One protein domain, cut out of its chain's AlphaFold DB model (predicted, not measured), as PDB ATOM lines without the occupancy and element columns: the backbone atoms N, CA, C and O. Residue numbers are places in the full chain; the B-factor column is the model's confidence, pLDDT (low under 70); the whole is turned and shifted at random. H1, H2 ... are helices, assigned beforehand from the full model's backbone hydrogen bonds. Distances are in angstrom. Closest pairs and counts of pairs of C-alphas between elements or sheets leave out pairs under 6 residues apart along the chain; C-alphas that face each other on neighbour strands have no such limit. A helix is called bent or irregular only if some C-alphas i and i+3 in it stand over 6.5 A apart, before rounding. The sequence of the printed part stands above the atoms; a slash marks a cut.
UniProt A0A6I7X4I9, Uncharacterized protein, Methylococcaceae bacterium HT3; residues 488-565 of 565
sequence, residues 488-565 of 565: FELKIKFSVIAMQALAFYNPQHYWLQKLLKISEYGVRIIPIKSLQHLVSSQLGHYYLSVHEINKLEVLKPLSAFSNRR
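AT A GLANCE: This is residues 488 to 565 of the 565 residues of an uncharacterized protein of Methylococcaceae bacterium HT3 (UniProt A0A6I7X4I9). Three helices, H1, H2 and H3, make an up-and-down bundle in which H1 and H3 lie side by side and run the same way, at a shallow tilt of 13 degrees, and H2 runs back slantwise over both. The short helix H4 folds back along H3 on the side away from H1, and residues 559 to 565 stick out beyond it as a tail that adds to the length. The printed part has 78 residues with four named helices, in the order H1, H2, H3, H4 along the chain, and no named strand; the class is all helix. The whole is compact, with a radius of gyration of the C-alphas of 12.8 A, and the C-alphas span 41 by 30 by 17 A along their three main axes.

HOW THE PARTS SIT: H1, residues 488 to 505, touches H2, residues 512 to 525, and the closest C-alphas are those of Met 499 and Leu 515, 5.6 A apart. Their lines stand at a steep tilt of 41 degrees, opposite ways, and the two form a helical hairpin. H1 also touches H3, residues 529 to 545, where the closest C-alphas are those of Val 496 and Val 535, 6.2 A apart. H1 and H3 run the same way at a shallow tilt of 13 degrees. H2 and H3 form the next helical hairpin, opposite ways at a steep tilt of 42 degrees. H3 touches H2 with residues 532 to 539 alone, and the closest C-alphas are those of Val 523 and Gln 532, 5.3 A apart. H1, H2 and H3 are a bundle, up and down, each helix running against the one before it. H3 is the hub, the helix that touches most others, three in number. Its third neighbour is H4, residues 549 to 555, which it touches with residues 536 to 543 alone; the closest C-alphas are those of Ser 536 and Leu 555, 6.0 A apart. H3 and H4 form a third helical hairpin, opposite ways at a shallow tilt of 8 degrees. H4 is close to H2 but not clearly touching it, with the C-alphas of Glu 520 and Val 554 the closest at 6.8 A. H1 and H4 are apart. The helix packing is part aligned and part crossed. In H1 and H3 every O i to N i+4 pair is within hydrogen-bond range, against 8 of 10 in H2 and 0 of 3 in H4, where 4 of 4 O i to N i+3 pairs are within range.

IN THESE COORDINATES: H1 begins at Phe 488, whose C-alpha is at (40.703, 95.601, 86.131), and is the longest helix, with 18 residues and 25.5 A from first to last C-alpha. H2 has 14 residues and measures 20.0 A from Leu 512 to Ile 525. H3 has 17 residues and measures 24.1 A; its first C-alpha, that of Lys 529, is at (41.329, 85.005, 94.599). H4 has 7 residues and ends at Leu 555, whose C-alpha is at (53.820, 85.291, 98.397). H4 is neither bent nor irregular, but only just: C-alphas 550 and 553 are 6.2 A apart.

THE WHOLE: The two C-alphas farthest apart are those of Tyr 505 and Arg 565, 42.7 A. The printed part has no cut. The link from H1 to H2 is short, with 6 residues, and those from H2 to H3 and from H3 to H4 are tight, with 3 residues each; no link is long. Residues 559 to 565 stand free, and Arg 565 is the chain's last residue. The mean pLDDT of the printed part is 82.0, and the model's confidence is low, under 70, at residues 557 to 565.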
ATOM      1  N   PHE A 488      39.723  95.874  85.080       88.94
ATOM      2  CA  PHE A 488      40.703  95.601  86.131       88.94
ATOM      3  C   PHE A 488      41.294  94.190  86.013       88.94
ATOM      4  O   PHE A 488      42.505  94.016  86.133       88.94
ATOM      5  N   GLU A 489      40.450  93.199  85.727       89.38
ATOM      6  CA  GLU A 489      40.875  91.814  85.532       89.38
ATOM      7  C   GLU A 489      41.839  91.678  84.352       89.38
ATOM      8  O   GLU A 489      42.925  91.115  84.503       89.38
ATOM      9  N   LEU A 490      41.483  92.251  83.199       91.00
ATOM     10  CA  LEU A 490      42.320  92.188  82.007       91.00
ATOM     11  C   LEU A 490      43.644  92.919  82.225       91.00
ATOM     12  O   LEU A 490      44.685  92.429  81.802       91.00
ATOM     13  N   LYS A 491      43.641  94.035  82.964       91.50
ATOM     14  CA  LYS A 491      44.867  94.754  83.334       91.50
ATOM     15  C   LYS A 491      45.820  93.881  84.151       91.50
ATOM     16  O   LYS A 491      47.028  93.939  83.919       91.50
ATOM     17  N   ILE A 492      45.301  93.091  85.092       90.75
ATOM     18  CA  ILE A 492      46.113  92.162  85.889       90.75
ATOM     19  C   ILE A 492      46.674  91.059  84.998       90.75
ATOM     20  O   ILE A 492      47.890  90.890  84.971       90.75
ATOM     21  N   LYS A 493      45.814  90.356  84.246       91.62
ATOM     22  CA  LYS A 493      46.239  89.264  83.352       91.62
ATOM     23  C   LYS A 493      47.296  89.750  82.361       91.62
ATOM     24  O   LYS A 493      48.372  89.173  82.288       91.62
ATOM     25  N   PHE A 494      47.040  90.874  81.696       93.19
ATOM     26  CA  PHE A 494      47.975  91.519  80.777       93.19
ATOM     27  C   PHE A 494      49.326  91.824  81.440       93.19
ATOM     28  O   PHE A 494      50.367  91.497  80.884       93.19
ATOM     29  N   SER A 495      49.326  92.402  82.647       91.88
ATOM     30  CA  SER A 495      50.571  92.767  83.342       91.88
ATOM     31  C   SER A 495      51.391  91.544  83.760       91.88
ATOM     32  O   SER A 495      52.612  91.548  83.623       91.88
ATOM     33  N   VAL A 496      50.725  90.502  84.265       91.88
ATOM     34  CA  VAL A 496      51.373  89.271  84.740       91.88
ATOM     35  C   VAL A 496      51.916  88.448  83.576       91.88
ATOM     36  O   VAL A 496      53.055  87.996  83.637       91.88
ATOM     37  N   ILE A 497      51.145  88.305  82.498       93.06
ATOM     38  CA  ILE A 497      51.583  87.589  81.297       93.06
ATOM     39  C   ILE A 497      52.724  88.346  80.605       93.06
ATOM     40  O   ILE A 497      53.714  87.730  80.223       93.06
ATOM     41  N   ALA A 498      52.667  89.683  80.536       93.94
ATOM     42  CA  ALA A 498      53.780  90.496  80.040       93.94
ATOM     43  C   ALA A 498      55.053  90.325  80.881       93.94
ATOM     44  O   ALA A 498      56.141  90.189  80.330       93.94
ATOM     45  N   MET A 499      54.924  90.311  82.211       93.88
ATOM     46  CA  MET A 499      56.045  90.067  83.122       93.88
ATOM     47  C   MET A 499      56.676  88.697  82.861       93.88
ATOM     48  O   MET A 499      57.892  88.606  82.716       93.88
ATOM     49  N   GLN A 500      55.850  87.652  82.791       90.19
ATOM     50  CA  GLN A 500      56.303  86.287  82.552       90.19
ATOM     51  C   GLN A 500      56.998  86.169  81.191       90.19
ATOM     52  O   GLN A 500      58.124  85.688  81.128       90.19
ATOM     53  N   ALA A 501      56.378  86.667  80.119       91.88
ATOM     54  CA  ALA A 501      56.964  86.640  78.784       91.88
ATOM     55  C   ALA A 501      58.300  87.393  78.721       91.88
ATOM     56  O   ALA A 501      59.272  86.843  78.213       91.88
ATOM     57  N   LEU A 502      58.397  88.604  79.289       91.69
ATOM     58  CA  LEU A 502      59.663  89.351  79.333       91.69
ATOM     59  C   LEU A 502      60.745  88.613  80.119       91.69
ATOM     60  O   LEU A 502      61.904  88.649  79.722       91.69
ATOM     61  N   ALA A 503      60.388  87.933  81.208       87.88
ATOM     62  CA  ALA A 503      61.355  87.173  81.990       87.88
ATOM     63  C   ALA A 503      62.009  86.027  81.201       87.88
ATOM     64  O   ALA A 503      63.160  85.702  81.477       87.88
ATOM     65  N   PHE A 504      61.306  85.436  80.230       82.50
ATOM     66  CA  PHE A 504      61.857  84.393  79.357       82.50
ATOM     67  C   PHE A 504      62.512  84.962  78.096       82.50
ATOM     68  O   PHE A 504      63.590  84.524  77.711       82.50
ATOM     69  N   TYR A 505      61.867  85.941  77.461       86.50
ATOM     70  CA  TYR A 505      62.241  86.438  76.137       86.50
ATOM     71  C   TYR A 505      63.247  87.594  76.170       86.50
ATOM     72  O   TYR A 505      64.209  87.598  75.408       86.50
ATOM     73  N   ASN A 506      63.045  88.584  77.045       87.94
ATOM     74  CA  ASN A 506      63.906  89.764  77.126       87.94
ATOM     75  C   ASN A 506      64.016  90.290  78.572       87.94
ATOM     76  O   ASN A 506      63.365  91.279  78.935       87.94
ATOM     77  N   PRO A 507      64.865  89.664  79.412       87.38
ATOM     78  CA  PRO A 507      65.006  90.034  80.823       87.38
ATOM     79  C   PRO A 507      65.528  91.460  81.055       87.38
ATOM     80  O   PRO A 507      65.406  91.996  82.155       87.38
ATOM     81  N   GLN A 508      66.124  92.083  80.036       87.88
ATOM     82  CA  GLN A 508      66.657  93.446  80.105       87.88
ATOM     83  C   GLN A 508      65.615  94.508  79.729       87.88
ATOM     84  O   GLN A 508      65.890  95.706  79.818       87.88
ATOM     85  N   HIS A 509      64.411  94.096  79.331       88.88
ATOM     86  CA  HIS A 509      63.368  95.017  78.914       88.88
ATOM     87  C   HIS A 509      62.950  95.960  80.053       88.88
ATOM     88  O   HIS A 509      62.627  95.532  81.166       88.88
ATOM     89  N   TYR A 510      62.892  97.263  79.764       88.44
ATOM     90  CA  TYR A 510      62.705  98.317  80.769       88.44
ATOM     91  C   TYR A 510      61.380  98.214  81.550       88.44
ATOM     92  O   TYR A 510      61.283  98.678  82.690       88.44
ATOM     93  N   TRP A 511      60.357  97.568  80.976       90.12
ATOM     94  CA  TRP A 511      59.088  97.318  81.667       90.12
ATOM     95  C   TRP A 511      59.139  96.199  82.705       90.12
ATOM     96  O   TRP A 511      58.305  96.223  83.611       90.12
ATOM     97  N   LEU A 512      60.080  95.252  82.630       91.44
ATOM     98  CA  LEU A 512      60.062  94.063  83.491       91.44
ATOM     99  C   LEU A 512      60.068  94.444  84.978       91.44
ATOM    100  O   LEU A 512      59.201  94.015  85.735       91.44
ATOM    101  N   GLN A 513      60.962  95.350  85.381       90.19
ATOM    102  CA  GLN A 513      61.046  95.838  86.765       90.19
ATOM    103  C   GLN A 513      59.765  96.542  87.232       90.19
ATOM    104  O   GLN A 513      59.371  96.447  88.396       90.19
ATOM    105  N   LYS A 514      59.084  97.255  86.331       91.25
ATOM    106  CA  LYS A 514      57.823  97.933  86.642       91.25
ATOM    107  C   LYS A 514      56.673  96.933  86.780       91.25
ATOM    108  O   LYS A 514      55.868  97.072  87.697       91.25
ATOM    109  N   LEU A 515      56.614  95.927  85.910       92.25
ATOM    110  CA  LEU A 515      55.604  94.867  85.947       92.25
ATOM    111  C   LEU A 515      55.780  93.939  87.157       92.25
ATOM    112  O   LEU A 515      54.779  93.562  87.764       92.25
ATOM    113  N   LEU A 516      57.023  93.657  87.567       90.06
ATOM    114  CA  LEU A 516      57.330  92.943  88.811       90.06
ATOM    115  C   LEU A 516      56.764  93.685  90.022       90.06
ATOM    116  O   LEU A 516      55.966  93.120  90.759       90.06
ATOM    117  N   LYS A 517      57.057  94.985  90.166       89.62
ATOM    118  CA  LYS A 517      56.512  95.807  91.263       89.62
ATOM    119  C   LYS A 517      54.982  95.855  91.267       89.62
ATOM    120  O   LYS A 517      54.364  95.792  92.330       89.62
ATOM    121  N   ILE A 518      54.359  95.968  90.089       88.19
ATOM    122  CA  ILE A 518      52.893  95.937  89.952       88.19
ATOM    123  C   ILE A 518      52.343  94.586  90.421       88.19
ATOM    124  O   ILE A 518      51.346  94.557  91.141       88.19
ATOM    125  N   SER A 519      52.994  93.487  90.043       89.12
ATOM    126  CA  SER A 519      52.583  92.128  90.398       89.12
ATOM    127  C   SER A 519      52.775  91.853  91.892       89.12
ATOM    128  O   SER A 519      51.837  91.409  92.548       89.12
ATOM    129  N   GLU A 520      53.933  92.201  92.465       88.81
ATOM    130  CA  GLU A 520      54.243  92.081  93.900       88.81
ATOM    131  C   GLU A 520      53.230  92.840  94.769       88.81
ATOM    132  O   GLU A 520      52.722  92.314  95.763       88.81
ATOM    133  N   TYR A 521      52.898  94.074  94.379       85.69
ATOM    134  CA  TYR A 521      51.861  94.853  95.049       85.69
ATOM    135  C   TYR A 521      50.479  94.215  94.856       85.69
ATOM    136  O   TYR A 521      49.723  94.061  95.817       85.69
ATOM    137  N   GLY A 522      50.176  93.779  93.628       81.81
ATOM    138  CA  GLY A 522      48.921  93.139  93.244       81.81
ATOM    139  C   GLY A 522      48.575  91.918  94.095       81.81
ATOM    140  O   GLY A 522      47.443  91.823  94.565       81.81
ATOM    141  N   VAL A 523      49.542  91.038  94.388       83.00
ATOM    142  CA  VAL A 523      49.325  89.851  95.245       83.00
ATOM    143  C   VAL A 523      48.669  90.210  96.580       83.00
ATOM    144  O   VAL A 523      47.881  89.427  97.104       83.00
ATOM    145  N   ARG A 524      48.938  91.397  97.136       81.12
ATOM    146  CA  ARG A 524      48.422  91.803  98.453       81.12
ATOM    147  C   ARG A 524      47.037  92.439  98.409       81.12
ATOM    148  O   ARG A 524      46.328  92.388  99.409       81.12
ATOM    149  N   ILE A 525      46.669  93.056  97.287       83.81
ATOM    150  CA  ILE A 525      45.487  93.927  97.197       83.81
ATOM    151  C   ILE A 525      44.398  93.417  96.252       83.81
ATOM    152  O   ILE A 525      43.284  93.934  96.287       83.81
ATOM    153  N   ILE A 526      44.692  92.437  95.391       85.12
ATOM    154  CA  ILE A 526      43.713  91.896  94.443       85.12
ATOM    155  C   ILE A 526      42.604  91.166  95.224       85.12
ATOM    156  O   ILE A 526      42.884  90.167  95.887       85.12
ATOM    157  N   PRO A 527      41.332  91.606  95.123       81.69
ATOM    158  CA  PRO A 527      40.231  90.988  95.864       81.69
ATOM    159  C   PRO A 527      39.781  89.652  95.250       81.69
ATOM    160  O   PRO A 527      39.133  88.837  95.908       81.69
ATOM    161  N   ILE A 528      40.119  89.414  93.980       84.31
ATOM    162  CA  ILE A 528      39.720  88.227  93.224       84.31
ATOM    163  C   ILE A 528      40.761  87.123  93.443       84.31
ATOM    164  O   ILE A 528      41.855  87.169  92.881       84.31
ATOM    165  N   LYS A 529      40.409  86.099  94.230       83.06
ATOM    166  CA  LYS A 529      41.329  85.005  94.599       83.06
ATOM    167  C   LYS A 529      41.962  84.293  93.402       83.06
ATOM    168  O   LYS A 529      43.142  83.977  93.459       83.06
ATOM    169  N   SER A 530      41.218  84.038  92.325       80.81
ATOM    170  CA  SER A 530      41.769  83.379  91.129       80.81
ATOM    171  C   SER A 530      42.891  84.199  90.488       80.81
ATOM    172  O   SER A 530      43.943  83.653  90.173       80.81
ATOM    173  N   LEU A 531      42.710  85.516  90.374       85.19
ATOM    174  CA  LEU A 531      43.741  86.422  89.868       85.19
ATOM    175  C   LEU A 531      44.914  86.543  90.841       85.19
ATOM    176  O   LEU A 531      46.060  86.566  90.409       85.19
ATOM    177  N   GLN A 532      44.647  86.572  92.148       86.38
ATOM    178  CA  GLN A 532      45.700  86.552  93.163       86.38
ATOM    179  C   GLN A 532      46.559  85.283  93.055       86.38
ATOM    180  O   GLN A 532      47.786  85.374  93.096       86.38
ATOM    181  N   HIS A 533      45.934  84.115  92.878       85.31
ATOM    182  CA  HIS A 533      46.635  82.851  92.658       85.31
ATOM    183  C   HIS A 533      47.457  82.873  91.370       85.31
ATOM    184  O   HIS A 533      48.620  82.488  91.415       85.31
ATOM    185  N   LEU A 534      46.900  83.380  90.262       86.19
ATOM    186  CA  LEU A 534      47.629  83.544  89.002       86.19
ATOM    187  C   LEU A 534      48.895  84.391  89.202       86.19
ATOM    188  O   LEU A 534      49.992  83.937  88.890       86.19
ATOM    189  N   VAL A 535      48.761  85.588  89.784       89.00
ATOM    190  CA  VAL A 535      49.898  86.496  90.029       89.00
ATOM    191  C   VAL A 535      50.936  85.827  90.934       89.00
ATOM    192  O   VAL A 535      52.130  85.882  90.654       89.00
ATOM    193  N   SER A 536      50.481  85.167  92.003       87.81
ATOM    194  CA  SER A 536      51.364  84.504  92.968       87.81
ATOM    195  C   SER A 536      52.136  83.348  92.337       87.81
ATOM    196  O   SER A 536      53.334  83.214  92.569       87.81
ATOM    197  N   SER A 537      51.461  82.539  91.515       86.88
ATOM    198  CA  SER A 537      52.064  81.425  90.783       86.88
ATOM    199  C   SER A 537      53.159  81.931  89.849       86.88
ATOM    200  O   SER A 537      54.286  81.447  89.909       86.88
ATOM    201  N   GLN A 538      52.869  82.962  89.048       88.69
ATOM    202  CA  GLN A 538      53.837  83.482  88.078       88.69
ATOM    203  C   GLN A 538      55.024  84.199  88.724       88.69
ATOM    204  O   GLN A 538      56.155  84.037  88.272       88.69
ATOM    205  N   LEU A 539      54.812  84.932  89.822       89.56
ATOM    206  CA  LEU A 539      55.919  85.470  90.620       89.56
ATOM    207  C   LEU A 539      56.775  84.357  91.231       89.56
ATOM    208  O   LEU A 539      57.998  84.460  91.236       89.56
ATOM    209  N   GLY A 540      56.146  83.282  91.715       87.50
ATOM    210  CA  GLY A 540      56.850  82.102  92.208       87.50
ATOM    211  C   GLY A 540      57.741  81.482  91.135       87.50
ATOM    212  O   GLY A 540      58.935  81.300  91.369       87.50
ATOM    213  N   HIS A 541      57.192  81.234  89.943       85.00
ATOM    214  CA  HIS A 541      57.955  80.731  88.797       85.00
ATOM    215  C   HIS A 541      59.120  81.653  88.422       85.00
ATOM    216  O   HIS A 541      60.228  81.163  88.210       85.00
ATOM    217  N   TYR A 542      58.897  82.970  88.400       88.75
ATOM    218  CA  TYR A 542      59.946  83.948  88.129       88.75
ATOM    219  C   TYR A 542      61.078  83.890  89.161       88.75
ATOM    220  O   TYR A 542      62.235  83.718  88.794       88.75
ATOM    221  N   TYR A 543      60.782  83.988  90.461       89.81
ATOM    222  CA  TYR A 543      61.838  83.989  91.482       89.81
ATOM    223  C   TYR A 543      62.599  82.668  91.547       89.81
ATOM    224  O   TYR A 543      63.793  82.670  91.846       89.81
ATOM    225  N   LEU A 544      61.933  81.550  91.255       86.56
ATOM    226  CA  LEU A 544      62.602  80.262  91.116       86.56
ATOM    227  C   LEU A 544      63.549  80.252  89.909       86.56
ATOM    228  O   LEU A 544      64.680  79.796  90.053       86.56
ATOM    229  N   SER A 545      63.144  80.798  88.755       83.69
ATOM    230  CA  SER A 545      64.002  80.830  87.563       83.69
ATOM    231  C   SER A 545      65.222  81.744  87.737       83.69
ATOM    232  O   SER A 545      66.324  81.384  87.322       83.69
ATOM    233  N   VAL A 546      65.075  82.877  88.436       87.69
ATOM    234  CA  VAL A 546      66.191  83.793  88.747       87.69
ATOM    235  C   VAL A 546      66.941  83.457  90.044       87.69
ATOM    236  O   VAL A 546      67.824  84.207  90.448       87.69
ATOM    237  N   HIS A 547      66.626  82.329  90.691       86.44
ATOM    238  CA  HIS A 547      67.256  81.857  91.934       86.44
ATOM    239  C   HIS A 547      67.136  82.832  93.132       86.44
ATOM    240  O   HIS A 547      67.910  82.772  94.088       86.44
ATOM    241  N   GLU A 548      66.121  83.699  93.145       88.06
ATOM    242  CA  GLU A 548      65.838  84.651  94.229       88.06
ATOM    243  C   GLU A 548      64.854  84.067  95.260       88.06
ATOM    244  O   GLU A 548      63.822  84.657  95.578       88.06
ATOM    245  N   ILE A 549      65.177  82.900  95.827       84.31
ATOM    246  CA  ILE A 549      64.286  82.132  96.726       84.31
ATOM    247  C   ILE A 549      63.786  82.973  97.917       84.31
ATOM    248  O   ILE A 549      62.637  82.844  98.338       84.31
ATOM    249  N   ASN A 550      64.606  83.901  98.421       85.56
ATOM    250  CA  ASN A 550      64.233  84.802  99.519       85.56
ATOM    251  C   ASN A 550      63.031  85.705  99.183       85.56
ATOM    252  O   ASN A 550      62.297  86.109 100.081       85.56
ATOM    253  N   LYS A 551      62.781  86.008  97.904       84.88
ATOM    254  CA  LYS A 551      61.632  86.828  97.492       84.88
ATOM    255  C   LYS A 551      60.311  86.062  97.466       84.88
ATOM    256  O   LYS A 551      59.256  86.695  97.441       84.88
ATOM    257  N   LEU A 552      60.327  84.731  97.605       82.56
ATOM    258  CA  LEU A 552      59.103  83.943  97.807       82.56
ATOM    259  C   LEU A 552      58.341  84.364  99.076       82.56
ATOM    260  O   LEU A 552      57.148  84.094  99.193       82.56
ATOM    261  N   GLU A 553      58.976  85.088 100.007       80.00
ATOM    262  CA  GLU A 553      58.289  85.693 101.152       80.00
ATOM    263  C   GLU A 553      57.181  86.678 100.762       80.00
ATOM    264  O   GLU A 553      56.205  86.806 101.500       80.00
ATOM    265  N   VAL A 554      57.280  87.326  99.595       77.19
ATOM    266  CA  VAL A 554      56.238  88.226  99.071       77.19
ATOM    267  C   VAL A 554      54.915  87.483  98.834       77.19
ATOM    268  O   VAL A 554      53.854  88.102  98.896       77.19
ATOM    269  N   LEU A 555      54.972  86.163  98.637       78.56
ATOM    270  CA  LEU A 555      53.820  85.291  98.397       78.56
ATOM    271  C   LEU A 555      53.158  84.783  99.692       78.56
ATOM    272  O   LEU A 555      52.121  84.122  99.630       78.56
ATOM    273  N   LYS A 556      53.729  85.071 100.874       72.56
ATOM    274  CA  LYS A 556      53.133  84.674 102.159       72.56
ATOM    275  C   LYS A 556      51.845  85.477 102.418       72.56
ATOM    276  O   LYS A 556      51.850  86.701 102.271       72.56
ATOM    277  N   PRO A 557      50.740  84.836 102.849       60.47
ATOM    278  CA  PRO A 557      49.502  85.543 103.171       60.47
ATOM    279  C   PRO A 557      49.709  86.524 104.336       60.47
ATOM    280  O   PRO A 557      50.430  86.226 105.288       60.47
ATOM    281  N   LEU A 558      49.033  87.679 104.293       52.38
ATOM    282  CA  LEU A 558      49.136  88.744 105.309       52.38
ATOM    283  C   LEU A 558      48.851  88.260 106.749       52.38
ATOM    284  O   LEU A 558      49.367  88.843 107.699       52.38
ATOM    285  N   SER A 559      48.104  87.165 106.926       43.97
ATOM    286  CA  SER A 559      47.849  86.541 108.234       43.97
ATOM    287  C   SER A 559      49.087  85.920 108.897       43.97
ATOM    288  O   SER A 559      49.037  85.595 110.078       43.97
ATOM    289  N   ALA A 560      50.204  85.765 108.180       39.94
ATOM    290  CA  ALA A 560      51.458  85.264 108.743       39.94
ATOM    291  C   ALA A 560      52.282  86.349 109.468       39.94
ATOM    292  O   ALA A 560      53.212  86.020 110.204       39.94
ATOM    293  N   PHE A 561      51.946  87.633 109.290       42.59
ATOM    294  CA  PHE A 561      52.694  88.756 109.869       42.59
ATOM    295  C   PHE A 561      52.094  89.314 111.172       42.59
ATOM    296  O   PHE A 561      52.709  90.176 111.788       42.59
ATOM    297  N   SER A 562      50.963  88.789 111.661       36.38
ATOM    298  CA  SER A 562      50.376  89.192 112.953       36.38
ATOM    299  C   SER A 562      51.016  88.531 114.185       36.38
ATOM    300  O   SER A 562      50.579  88.789 115.301       36.38
ATOM    301  N   ASN A 563      52.056  87.704 114.010       35.19
ATOM    302  CA  ASN A 563      52.743  86.997 115.103       35.19
ATOM    303  C   ASN A 563      54.225  87.366 115.280       35.19
ATOM    304  O   ASN A 563      54.956  86.661 115.975       35.19
ATOM    305  N   ARG A 564      54.692  88.478 114.705       33.84
ATOM    306  CA  ARG A 564      55.982  89.064 115.098       33.84
ATOM    307  C   ARG A 564      55.718  90.401 115.782       33.84
ATOM    308  O   ARG A 564      55.319  91.354 115.125       33.84
ATOM    309  N   ARG A 565      55.838  90.351 117.113       33.31
ATOM    310  CA  ARG A 565      55.780  91.469 118.064       33.31
ATOM    311  C   ARG A 565      56.700  92.614 117.672       33.31
ATOM    312  O   ARG A 565      57.799  92.307 117.157       33.31
TER     313      ARG A 565